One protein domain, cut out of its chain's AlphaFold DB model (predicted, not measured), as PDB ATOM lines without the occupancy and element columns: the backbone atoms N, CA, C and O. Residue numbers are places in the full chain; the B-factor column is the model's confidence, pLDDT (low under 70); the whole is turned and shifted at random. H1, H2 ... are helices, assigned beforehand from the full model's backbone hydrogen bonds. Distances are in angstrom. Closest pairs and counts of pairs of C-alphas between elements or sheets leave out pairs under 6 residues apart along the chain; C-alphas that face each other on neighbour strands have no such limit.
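What this domain is: This is residues 117 to 199 of the 201 residues of an uncharacterized protein of Phytophthora fragariae (UniProt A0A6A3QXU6). This is an open, drawn-out chain of four helices: the long H2 makes a straight arm, H1 folds back from the first end of H2 to make an open V with it, and beyond the last end of H2 a loop leads to a small head of the short H3 and the longer H4. H1 and H2 make no contact with the head, and two stretches stick out: residues 117 to 125 of H1, and residues 193 to 199, of which 193 to 197 belong to H4. The printed part has 83 residues, with four named helices in the order H1, H2, H3, H4 and no named strand; the class is all helix. It is only just extended, close to loose, with a radius of gyration of the C-alphas of 18.1 A, and its outline is flat, spanning 54 by 32 by 16 A.

How they stand to each other: The longest helix is H2, residues 136 to 158, which touches no helix; its residues 147 to 153 stand free. H1, residues 117 to 129, comes before it over a short link, and the two are only just apart, their closest C-alphas 8.3 A from each other. After H2 a long link leads to H3, residues 171 to 177, and H2 and H3 are apart. H4, residues 182 to 197, follows H3 over a tight link. H3 and H4 form a helical hairpin and only just touch, with 3 pairs of C-alphas within 8 A. The closest C-alphas are those of Ala 177 and Phe 185, 6.1 A apart, and H4 touches H3 with residues 185 to 189 alone. They run opposite ways at a shallow tilt of 26 degrees. H1 is apart from H3 and H4, and H2 is apart from H4. Every O i to N i+4 pair is within hydrogen-bond range in H2 and H3; in H1 it is 8 of 9 and in H4 11 of 12.

Where its parts are: H2 measures 32.5 A from C-alpha 136 at (-48.410, -44.145, -25.167) to C-alpha 158 at (-18.813, -32.335, -31.703). H1 begins with C-alpha 117 at (-24.907, -50.806, -17.701) and measures 19.0 A. H3 measures 9.8 A. H4 measures 22.6 A and ends with C-alpha 197 at (0.058, -56.177, -30.967).

The domain as a whole: The two C-alphas farthest apart are those of Asn 133 and Gly 199, at 55.5 A. The printed part has no cut. The long link, residues 159 to 170, has no named element. The mean pLDDT of the printed part is 77.7, and residue 117, residues 162 to 169 and residues 194 to 199 are under 70.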
ATOM      1  N   ASN A 117     -24.786 -51.648 -18.905       67.94
ATOM      2  CA  ASN A 117     -24.907 -50.806 -17.701       67.94
ATOM      3  C   ASN A 117     -25.038 -49.309 -18.029       67.94
ATOM      4  O   ASN A 117     -25.767 -48.583 -17.354       67.94
ATOM      5  N   GLN A 118     -24.339 -48.836 -19.067       70.69
ATOM      6  CA  GLN A 118     -24.427 -47.444 -19.507       70.69
ATOM      7  C   GLN A 118     -25.829 -47.109 -20.044       70.69
ATOM      8  O   GLN A 118     -26.361 -46.039 -19.747       70.69
ATOM      9  N   LEU A 119     -26.439 -48.030 -20.799       71.69
ATOM     10  CA  LEU A 119     -27.811 -47.898 -21.288       71.69
ATOM     11  C   LEU A 119     -28.811 -48.009 -20.132       71.69
ATOM     12  O   LEU A 119     -29.691 -47.166 -20.018       71.69
ATOM     13  N   GLU A 120     -28.646 -48.983 -19.235       72.75
ATOM     14  CA  GLU A 120     -29.519 -49.165 -18.064       72.75
ATOM     15  C   GLU A 120     -29.517 -47.944 -17.142       72.75
ATOM     16  O   GLU A 120     -30.571 -47.526 -16.671       72.75
ATOM     17  N   THR A 121     -28.356 -47.315 -16.941       78.94
ATOM     18  CA  THR A 121     -28.243 -46.083 -16.146       78.94
ATOM     19  C   THR A 121     -29.016 -44.928 -16.785       78.94
ATOM     20  O   THR A 121     -29.708 -44.186 -16.088       78.94
ATOM     21  N   LYS A 122     -28.935 -44.775 -18.115       76.50
ATOM     22  CA  LYS A 122     -29.718 -43.764 -18.844       76.50
ATOM     23  C   LYS A 122     -31.217 -44.050 -18.745       76.50
ATOM     24  O   LYS A 122     -31.980 -43.140 -18.438       76.50
ATOM     25  N   TRP A 123     -31.627 -45.309 -18.913       79.12
ATOM     26  CA  TRP A 123     -33.021 -45.727 -18.739       79.12
ATOM     27  C   TRP A 123     -33.539 -45.494 -17.320       79.12
ATOM     28  O   TRP A 123     -34.699 -45.129 -17.161       79.12
ATOM     29  N   GLY A 124     -32.693 -45.654 -16.300       81.88
ATOM     30  CA  GLY A 124     -33.023 -45.295 -14.920       81.88
ATOM     31  C   GLY A 124     -33.461 -43.837 -14.797       81.88
ATOM     32  O   GLY A 124     -34.529 -43.572 -14.262       81.88
ATOM     33  N   ARG A 125     -32.709 -42.908 -15.401       82.12
ATOM     34  CA  ARG A 125     -33.058 -41.477 -15.410       82.12
ATOM     35  C   ARG A 125     -34.332 -41.172 -16.190       82.12
ATOM     36  O   ARG A 125     -35.111 -40.328 -15.777       82.12
ATOM     37  N   VAL A 126     -34.571 -41.859 -17.307       82.75
ATOM     38  CA  VAL A 126     -35.826 -41.695 -18.061       82.75
ATOM     39  C   VAL A 126     -37.024 -42.123 -17.208       82.75
ATOM     40  O   VAL A 126     -38.028 -41.421 -17.170       82.75
ATOM     41  N   LYS A 127     -36.899 -43.224 -16.458       83.00
ATOM     42  CA  LYS A 127     -37.937 -43.706 -15.530       83.00
ATOM     43  C   LYS A 127     -38.170 -42.797 -14.318       83.00
ATOM     44  O   LYS A 127     -39.165 -42.977 -13.633       83.00
ATOM     45  N   GLU A 128     -37.270 -41.859 -14.027       84.44
ATOM     46  CA  GLU A 128     -37.504 -40.825 -13.006       84.44
ATOM     47  C   GLU A 128     -38.409 -39.700 -13.532       84.44
ATOM     48  O   GLU A 128     -39.063 -39.023 -12.744       84.44
ATOM     49  N   VAL A 129     -38.438 -39.493 -14.853       81.62
ATOM     50  CA  VAL A 129     -39.214 -38.433 -15.520       81.62
ATOM     51  C   VAL A 129     -40.553 -38.959 -16.045       81.62
ATOM     52  O   VAL A 129     -41.533 -38.222 -16.080       81.62
ATOM     53  N   VAL A 130     -40.592 -40.228 -16.450       82.50
ATOM     54  CA  VAL A 130     -41.798 -40.922 -16.911       82.50
ATOM     55  C   VAL A 130     -42.455 -41.637 -15.733       82.50
ATOM     56  O   VAL A 130     -41.795 -42.412 -15.044       82.50
ATOM     57  N   ASP A 131     -43.762 -41.451 -15.551       80.88
ATOM     58  CA  ASP A 131     -44.551 -42.223 -14.588       80.88
ATOM     59  C   ASP A 131     -45.558 -43.169 -15.269       80.88
ATOM     60  O   ASP A 131     -45.744 -43.159 -16.486       80.88
ATOM     61  N   GLY A 132     -46.186 -44.040 -14.473       81.12
ATOM     62  CA  GLY A 132     -47.110 -45.066 -14.968       81.12
ATOM     63  C   GLY A 132     -48.452 -44.548 -15.499       81.12
ATOM     64  O   GLY A 132     -49.243 -45.360 -15.971       81.12
ATOM     65  N   ASN A 133     -48.727 -43.245 -15.411       85.75
ATOM     66  CA  ASN A 133     -49.961 -42.627 -15.897       85.75
ATOM     67  C   ASN A 133     -49.825 -42.043 -17.307       85.75
ATOM     68  O   ASN A 133     -50.834 -41.627 -17.874       85.75
ATOM     69  N   PHE A 134     -48.614 -42.007 -17.870       87.38
ATOM     70  CA  PHE A 134     -48.398 -41.541 -19.236       87.38
ATOM     71  C   PHE A 134     -49.164 -42.427 -20.222       87.38
ATOM     72  O   PHE A 134     -49.060 -43.658 -20.203       87.38
ATOM     73  N   THR A 135     -49.899 -41.798 -21.133       91.62
ATOM     74  CA  THR A 135     -50.381 -42.465 -22.343       91.62
ATOM     75  C   THR A 135     -49.202 -42.842 -23.243       91.62
ATOM     76  O   THR A 135     -48.091 -42.319 -23.115       91.62
ATOM     77  N   ILE A 136     -49.436 -43.753 -24.190       89.38
ATOM     78  CA  ILE A 136     -48.410 -44.145 -25.167       89.38
ATOM     79  C   ILE A 136     -47.923 -42.923 -25.959       89.38
ATOM     80  O   ILE A 136     -46.718 -42.762 -26.134       89.38
ATOM     81  N   ASP A 137     -48.831 -42.041 -26.381       91.81
ATOM     82  CA  ASP A 137     -48.485 -40.855 -27.173       91.81
ATOM     83  C   ASP A 137     -47.634 -39.856 -26.373       91.81
ATOM     84  O   ASP A 137     -46.643 -39.328 -26.886       91.81
ATOM     85  N   GLU A 138     -47.964 -39.636 -25.097       89.56
ATOM     86  CA  GLU A 138     -47.169 -38.792 -24.195       89.56
ATOM     87  C   GLU A 138     -45.778 -39.383 -23.957       89.56
ATOM     88  O   GLU A 138     -44.779 -38.660 -23.999       89.56
ATOM     89  N   LEU A 139     -45.696 -40.701 -23.755       89.25
ATOM     90  CA  LEU A 139     -44.428 -41.398 -23.576       89.25
ATOM     91  C   LEU A 139     -43.546 -41.287 -24.822       89.25
ATOM     92  O   LEU A 139     -42.376 -40.922 -24.716       89.25
ATOM     93  N   VAL A 140     -44.096 -41.575 -26.003       90.00
ATOM     94  CA  VAL A 140     -43.360 -41.499 -27.272       90.00
ATOM     95  C   VAL A 140     -42.881 -40.071 -27.528       90.00
ATOM     96  O   VAL A 140     -41.711 -39.870 -27.844       90.00
ATOM     97  N   THR A 141     -43.739 -39.073 -27.310       91.06
ATOM     98  CA  THR A 141     -43.380 -37.656 -27.475       91.06
ATOM     99  C   THR A 141     -42.244 -37.249 -26.531       91.06
ATOM    100  O   THR A 141     -41.283 -36.604 -26.956       91.06
ATOM    101  N   MET A 142     -42.308 -37.667 -25.261       88.44
ATOM    102  CA  MET A 142     -41.254 -37.402 -24.279       88.44
ATOM    103  C   MET A 142     -39.928 -38.052 -24.690       88.44
ATOM    104  O   MET A 142     -38.880 -37.412 -24.622       88.44
ATOM    105  N   LEU A 143     -39.961 -39.307 -25.146       89.00
ATOM    106  CA  LEU A 143     -38.764 -40.022 -25.594       89.00
ATOM    107  C   LEU A 143     -38.116 -39.356 -26.812       89.00
ATOM    108  O   LEU A 143     -36.898 -39.184 -26.808       89.00
ATOM    109  N   ILE A 144     -38.911 -38.935 -27.802       90.56
ATOM    110  CA  ILE A 144     -38.417 -38.200 -28.978       90.56
ATOM    111  C   ILE A 144     -37.760 -36.890 -28.537       90.56
ATOM    112  O   ILE A 144     -36.609 -36.643 -28.881       90.56
ATOM    113  N   THR A 145     -38.428 -36.111 -27.684       89.25
ATOM    114  CA  THR A 145     -37.888 -34.837 -27.174       89.25
ATOM    115  C   THR A 145     -36.554 -35.029 -26.443       89.25
ATOM    116  O   THR A 145     -35.602 -34.271 -26.631       89.25
ATOM    117  N   LEU A 146     -36.463 -36.054 -25.589       86.38
ATOM    118  CA  LEU A 146     -35.233 -36.370 -24.863       86.38
ATOM    119  C   LEU A 146     -34.106 -36.804 -25.806       86.38
ATOM    120  O   LEU A 146     -32.944 -36.468 -25.554       86.38
ATOM    121  N   GLN A 147     -34.434 -37.546 -26.867       88.19
ATOM    122  CA  GLN A 147     -33.478 -37.940 -27.895       88.19
ATOM    123  C   GLN A 147     -32.975 -36.721 -28.675       88.19
ATOM    124  O   GLN A 147     -31.763 -36.526 -28.738       88.19
ATOM    125  N   GLU A 148     -33.872 -35.872 -29.182       90.62
ATOM    126  CA  GLU A 148     -33.528 -34.642 -29.909       90.62
ATOM    127  C   GLU A 148     -32.608 -33.747 -29.070       90.62
ATOM    128  O   GLU A 148     -31.527 -33.357 -29.513       90.62
ATOM    129  N   TYR A 149     -32.956 -33.515 -27.800       87.75
ATOM    130  CA  TYR A 149     -32.122 -32.736 -26.884       87.75
ATOM    131  C   TYR A 149     -30.727 -33.351 -26.673       87.75
ATOM    132  O   TYR A 149     -29.720 -32.639 -26.582       87.75
ATOM    133  N   ALA A 150     -30.636 -34.679 -26.564       85.31
ATOM    134  CA  ALA A 150     -29.358 -35.364 -26.418       85.31
ATOM    135  C   ALA A 150     -28.500 -35.262 -27.692       85.31
ATOM    136  O   ALA A 150     -27.286 -35.061 -27.586       85.31
ATOM    137  N   GLU A 151     -29.117 -35.373 -28.869       87.38
ATOM    138  CA  GLU A 151     -28.464 -35.231 -30.173       87.38
ATOM    139  C   GLU A 151     -27.953 -33.805 -30.396       87.38
ATOM    140  O   GLU A 151     -26.784 -33.625 -30.732       87.38
ATOM    141  N   GLU A 152     -28.764 -32.783 -30.113       89.25
ATOM    142  CA  GLU A 152     -28.351 -31.379 -30.208       89.25
ATOM    143  C   GLU A 152     -27.138 -31.081 -29.326       89.25
ATOM    144  O   GLU A 152     -26.168 -30.455 -29.763       89.25
ATOM    145  N   ARG A 153     -27.147 -31.572 -28.080       85.56
ATOM    146  CA  ARG A 153     -26.004 -31.423 -27.171       85.56
ATOM    147  C   ARG A 153     -24.761 -32.135 -27.674       85.56
ATOM    148  O   ARG A 153     -23.658 -31.609 -27.514       85.56
ATOM    149  N   TYR A 154     -24.925 -33.327 -28.240       83.12
ATOM    150  CA  TYR A 154     -23.819 -34.063 -28.837       83.12
ATOM    151  C   TYR A 154     -23.228 -33.295 -30.022       83.12
ATOM    152  O   TYR A 154     -22.018 -33.086 -30.056       83.12
ATOM    153  N   LEU A 155     -24.068 -32.814 -30.941       84.81
ATOM    154  CA  LEU A 155     -23.642 -32.034 -32.102       84.81
ATOM    155  C   LEU A 155     -22.945 -30.738 -31.685       84.81
ATOM    156  O   LEU A 155     -21.896 -30.406 -32.232       84.81
ATOM    157  N   ALA A 156     -23.468 -30.030 -30.683       84.94
ATOM    158  CA  ALA A 156     -22.842 -28.817 -30.164       84.94
ATOM    159  C   ALA A 156     -21.412 -29.072 -29.650       84.94
ATOM    160  O   ALA A 156     -20.503 -28.293 -29.942       84.94
ATOM    161  N   GLU A 157     -21.189 -30.175 -28.929       80.06
ATOM    162  CA  GLU A 157     -19.851 -30.551 -28.456       80.06
ATOM    163  C   GLU A 157     -18.960 -31.056 -29.604       80.06
ATOM    164  O   GLU A 157     -17.779 -30.712 -29.689       80.06
ATOM    165  N   PHE A 158     -19.525 -31.824 -30.534       73.31
ATOM    166  CA  PHE A 158     -18.813 -32.335 -31.703       73.31
ATOM    167  C   PHE A 158     -18.322 -31.212 -32.631       73.31
ATOM    168  O   PHE A 158     -17.221 -31.278 -33.172       73.31
ATOM    169  N   HIS A 159     -19.107 -30.146 -32.788       79.75
ATOM    170  CA  HIS A 159     -18.749 -28.986 -33.607       79.75
ATOM    171  C   HIS A 159     -17.913 -27.933 -32.867       79.75
ATOM    172  O   HIS A 159     -17.497 -26.940 -33.472       79.75
ATOM    173  N   ARG A 160     -17.633 -28.129 -31.575       81.25
ATOM    174  CA  ARG A 160     -16.803 -27.215 -30.791       81.25
ATOM    175  C   ARG A 160     -15.378 -27.156 -31.353       81.25
ATOM    176  O   ARG A 160     -14.725 -28.168 -31.582       81.25
ATOM    177  N   VAL A 161     -14.846 -25.951 -31.557       74.06
ATOM    178  CA  VAL A 161     -13.474 -25.785 -32.064       74.06
ATOM    179  C   VAL A 161     -12.478 -26.441 -31.101       74.06
ATOM    180  O   VAL A 161     -12.482 -26.150 -29.907       74.06
ATOM    181  N   GLY A 162     -11.627 -27.321 -31.635       69.69
ATOM    182  CA  GLY A 162     -10.631 -28.071 -30.864       69.69
ATOM    183  C   GLY A 162     -11.114 -29.406 -30.279       69.69
ATOM    184  O   GLY A 162     -10.321 -30.062 -29.617       69.69
ATOM    185  N   SER A 163     -12.361 -29.835 -30.524       68.06
ATOM    186  CA  SER A 163     -12.874 -31.142 -30.066       68.06
ATOM    187  C   SER A 163     -12.632 -32.298 -31.047       68.06
ATOM    188  O   SER A 163     -13.000 -33.440 -30.759       68.06
ATOM    189  N   ARG A 164     -12.014 -32.018 -32.205       69.06
ATOM    190  CA  ARG A 164     -11.684 -33.041 -33.203       69.06
ATOM    191  C   ARG A 164     -10.412 -33.793 -32.811       69.06
ATOM    192  O   ARG A 164      -9.408 -33.133 -32.528       69.06
ATOM    193  N   PRO A 165     -10.428 -35.133 -32.866       67.69
ATOM    194  CA  PRO A 165      -9.219 -35.908 -32.674       67.69
ATOM    195  C   PRO A 165      -8.188 -35.585 -33.769       67.69
ATOM    196  O   PRO A 165      -8.565 -35.255 -34.901       67.69
ATOM    197  N   PRO A 166      -6.882 -35.659 -33.461       67.62
ATOM    198  CA  PRO A 166      -5.842 -35.525 -34.471       67.62
ATOM    199  C   PRO A 166      -5.980 -36.641 -35.516       67.62
ATOM    200  O   PRO A 166      -6.315 -37.776 -35.175       67.62
ATOM    201  N   MET A 167      -5.709 -36.322 -36.786       65.50
ATOM    202  CA  MET A 167      -5.668 -37.329 -37.852       65.50
ATOM    203  C   MET A 167      -4.631 -38.395 -37.478       65.50
ATOM    204  O   MET A 167      -3.491 -38.057 -37.151       65.50
ATOM    205  N   ALA A 168      -5.042 -39.662 -37.472       63.62
ATOM    206  CA  ALA A 168      -4.144 -40.775 -37.194       63.62
ATOM    207  C   ALA A 168      -3.282 -41.109 -38.419       63.62
ATOM    208  O   ALA A 168      -3.602 -40.737 -39.541       63.62
ATOM    209  N   GLU A 169      -2.177 -41.824 -38.203       65.69
ATOM    210  CA  GLU A 169      -1.341 -42.344 -39.297       65.69
ATOM    211  C   GLU A 169      -2.044 -43.477 -40.065       65.69
ATOM    212  O   GLU A 169      -1.801 -43.681 -41.251       65.69
ATOM    213  N   ASP A 170      -2.947 -44.186 -39.385       76.50
ATOM    214  CA  ASP A 170      -3.736 -45.286 -39.927       76.50
ATOM    215  C   ASP A 170      -4.955 -44.760 -40.729       76.50
ATOM    216  O   ASP A 170      -5.726 -43.939 -40.204       76.50
ATOM    217  N   PRO A 171      -5.159 -45.203 -41.988       76.56
ATOM    218  CA  PRO A 171      -6.279 -44.768 -42.826       76.56
ATOM    219  C   PRO A 171      -7.674 -45.093 -42.267       76.56
ATOM    220  O   PRO A 171      -8.592 -44.284 -42.433       76.56
ATOM    221  N   GLU A 172      -7.853 -46.233 -41.590       75.81
ATOM    222  CA  GLU A 172      -9.125 -46.617 -40.966       75.81
ATOM    223  C   GLU A 172      -9.421 -45.721 -39.762       75.81
ATOM    224  O   GLU A 172     -10.513 -45.154 -39.650       75.81
ATOM    225  N   LEU A 173      -8.421 -45.487 -38.904       77.56
ATOM    226  CA  LEU A 173      -8.560 -44.550 -37.788       77.56
ATOM    227  C   LEU A 173      -8.789 -43.115 -38.284       77.56
ATOM    228  O   LEU A 173      -9.578 -42.379 -37.697       77.56
ATOM    229  N   THR A 174      -8.178 -42.710 -39.395       78.31
ATOM    230  CA  THR A 174      -8.411 -41.385 -39.992       78.31
ATOM    231  C   THR A 174      -9.866 -41.200 -40.423       78.31
ATOM    232  O   THR A 174     -10.461 -40.155 -40.149       78.31
ATOM    233  N   GLY A 175     -10.470 -42.216 -41.050       78.94
ATOM    234  CA  GLY A 175     -11.891 -42.190 -41.406       78.94
ATOM    235  C   GLY A 175     -12.795 -42.035 -40.181       78.94
ATOM    236  O   GLY A 175     -13.745 -41.251 -40.197       78.94
ATOM    237  N   LEU A 176     -12.453 -42.718 -39.087       78.31
ATOM    238  CA  LEU A 176     -13.197 -42.656 -37.828       78.31
ATOM    239  C   LEU A 176     -13.008 -41.329 -37.083       78.31
ATOM    240  O   LEU A 176     -13.958 -40.834 -36.476       78.31
ATOM    241  N   ALA A 177     -11.829 -40.708 -37.160       78.44
ATOM    242  CA  ALA A 177     -11.552 -39.420 -36.519       78.44
ATOM    243  C   ALA A 177     -12.467 -38.289 -37.026       78.44
ATOM    244  O   ALA A 177     -12.716 -37.318 -36.311       78.44
ATOM    245  N   LEU A 178     -13.008 -38.422 -38.243       75.06
ATOM    246  CA  LEU A 178     -13.960 -37.472 -38.826       75.06
ATOM    247  C   LEU A 178     -15.400 -37.657 -38.334       75.06
ATOM    248  O   LEU A 178     -16.211 -36.749 -38.511       75.06
ATOM    249  N   GLN A 179     -15.725 -38.813 -37.756       75.94
ATOM    250  CA  GLN A 179     -17.090 -39.193 -37.368       75.94
ATOM    251  C   GLN A 179     -17.261 -39.336 -35.851       75.94
ATOM    252  O   GLN A 179     -18.383 -39.340 -35.351       75.94
ATOM    253  N   LEU A 180     -16.161 -39.459 -35.109       75.56
ATOM    254  CA  LEU A 180     -16.159 -39.678 -33.667       75.56
ATOM    255  C   LEU A 180     -15.714 -38.429 -32.904       75.56
ATOM    256  O   LEU A 180     -14.891 -37.643 -33.368       75.56
ATOM    257  N   SER A 181     -16.223 -38.276 -31.680       76.75
ATOM    258  CA  SER A 181     -15.652 -37.321 -30.727       76.75
ATOM    259  C   SER A 181     -14.264 -37.784 -30.275       76.75
ATOM    260  O   SER A 181     -13.993 -38.985 -30.261       76.75
ATOM    261  N   ASP A 182     -13.410 -36.858 -29.825       76.75
ATOM    262  CA  ASP A 182     -12.068 -37.175 -29.302       76.75
ATOM    263  C   ASP A 182     -12.081 -38.296 -28.241       76.75
ATOM    264  O   ASP A 182     -11.303 -39.252 -28.297       76.75
ATOM    265  N   TYR A 183     -13.056 -38.254 -27.326       79.25
ATOM    266  CA  TYR A 183     -13.249 -39.295 -26.317       79.25
ATOM    267  C   TYR A 183     -13.510 -40.683 -26.924       79.25
ATOM    268  O   TYR A 183     -12.879 -41.658 -26.513       79.25
ATOM    269  N   ALA A 184     -14.449 -40.782 -27.872       76.62
ATOM    270  CA  ALA A 184     -14.801 -42.052 -28.504       76.62
ATOM    271  C   ALA A 184     -13.650 -42.566 -29.376       76.62
ATOM    272  O   ALA A 184     -13.314 -43.749 -29.321       76.62
ATOM    273  N   PHE A 185     -12.997 -41.659 -30.104       81.19
ATOM    274  CA  PHE A 185     -11.839 -41.957 -30.931       81.19
ATOM    275  C   PHE A 185     -10.700 -42.580 -30.124       81.19
ATOM    276  O   PHE A 185     -10.181 -43.624 -30.511       81.19
ATOM    277  N   ARG A 186     -10.360 -42.015 -28.957       81.44
ATOM    278  CA  ARG A 186      -9.317 -42.568 -28.080       81.44
ATOM    279  C   ARG A 186      -9.596 -44.018 -27.686       81.44
ATOM    280  O   ARG A 186      -8.682 -44.835 -27.689       81.44
ATOM    281  N   ILE A 187     -10.848 -44.349 -27.367       80.44
ATOM    282  CA  ILE A 187     -11.222 -45.716 -26.985       80.44
ATOM    283  C   ILE A 187     -11.075 -46.671 -28.172       80.44
ATOM    284  O   ILE A 187     -10.506 -47.745 -28.006       80.44
ATOM    285  N   VAL A 188     -11.557 -46.284 -29.357       79.75
ATOM    286  CA  VAL A 188     -11.430 -47.117 -30.564       79.75
ATOM    287  C   VAL A 188      -9.965 -47.298 -30.955       79.75
ATOM    288  O   VAL A 188      -9.554 -48.413 -31.251       79.75
ATOM    289  N   ALA A 189      -9.157 -46.241 -30.887       80.75
ATOM    290  CA  ALA A 189      -7.732 -46.305 -31.191       80.75
ATOM    291  C   ALA A 189      -6.966 -47.224 -30.219       80.75
ATOM    292  O   ALA A 189      -6.075 -47.954 -30.649       80.75
ATOM    293  N   GLU A 190      -7.308 -47.226 -28.924       79.62
ATOM    294  CA  GLU A 190      -6.764 -48.186 -27.948       79.62
ATOM    295  C   GLU A 190      -7.130 -49.633 -28.310       79.62
ATOM    296  O   GLU A 190      -6.265 -50.506 -28.285       79.62
ATOM    297  N   GLN A 191      -8.393 -49.885 -28.674       75.31
ATOM    298  CA  GLN A 191      -8.864 -51.214 -29.078       75.31
ATOM    299  C   GLN A 191      -8.185 -51.691 -30.366       75.31
ATOM    300  O   GLN A 191      -7.746 -52.834 -30.437       75.31
ATOM    301  N   HIS A 192      -8.043 -50.794 -31.343       74.88
ATOM    302  CA  HIS A 192      -7.364 -51.076 -32.601       74.88
ATOM    303  C   HIS A 192      -5.903 -51.468 -32.358       74.88
ATOM    304  O   HIS A 192      -5.458 -52.504 -32.832       74.88
ATOM    305  N   LYS A 193      -5.163 -50.705 -31.544       71.81
ATOM    306  CA  LYS A 193      -3.758 -51.014 -31.225       71.81
ATOM    307  C   LYS A 193      -3.578 -52.374 -30.545       71.81
ATOM    308  O   LYS A 193      -2.648 -53.083 -30.904       71.81
ATOM    309  N   GLY A 194      -4.463 -52.730 -29.609       59.78
ATOM    310  CA  GLY A 194      -4.416 -54.023 -28.918       59.78
ATOM    311  C   GLY A 194      -4.605 -55.224 -29.851       59.78
ATOM    312  O   GLY A 194      -3.996 -56.263 -29.636       59.78
ATOM    313  N   HIS A 195      -5.392 -55.069 -30.921       55.28
ATOM    314  CA  HIS A 195      -5.632 -56.132 -31.900       55.28
ATOM    315  C   HIS A 195      -4.393 -56.468 -32.745       55.28
ATOM    316  O   HIS A 195      -4.171 -57.629 -33.079       55.28
ATOM    317  N   TRP A 196      -3.566 -55.469 -33.069       49.19
ATOM    318  CA  TRP A 196      -2.381 -55.650 -33.917       49.19
ATOM    319  C   TRP A 196      -1.108 -55.996 -33.132       49.19
ATOM    320  O   TRP A 196      -0.178 -56.543 -33.715       49.19
ATOM    321  N   SER A 197      -1.059 -55.740 -31.821       42.75
ATOM    322  CA  SER A 197       0.058 -56.177 -30.967       42.75
ATOM    323  C   SER A 197       0.035 -57.671 -30.625       42.75
ATOM    324  O   SER A 197       1.084 -58.225 -30.321       42.75
ATOM    325  N   ASP A 198      -1.127 -58.328 -30.713       43.38
ATOM    326  CA  ASP A 198      -1.275 -59.773 -30.469       43.38
ATOM    327  C   ASP A 198      -1.147 -60.612 -31.762       43.38
ATOM    328  O   ASP A 198      -1.208 -61.840 -31.722       43.38
ATOM    329  N   GLY A 199      -0.974 -59.956 -32.918       37.41
ATOM    330  CA  GLY A 199      -0.781 -60.584 -34.234       37.41
ATOM    331  C   GLY A 199       0.681 -60.723 -34.676       37.41
ATOM    332  O   GLY A 199       0.943 -61.298 -35.731       37.41
TER     333      GLY A 199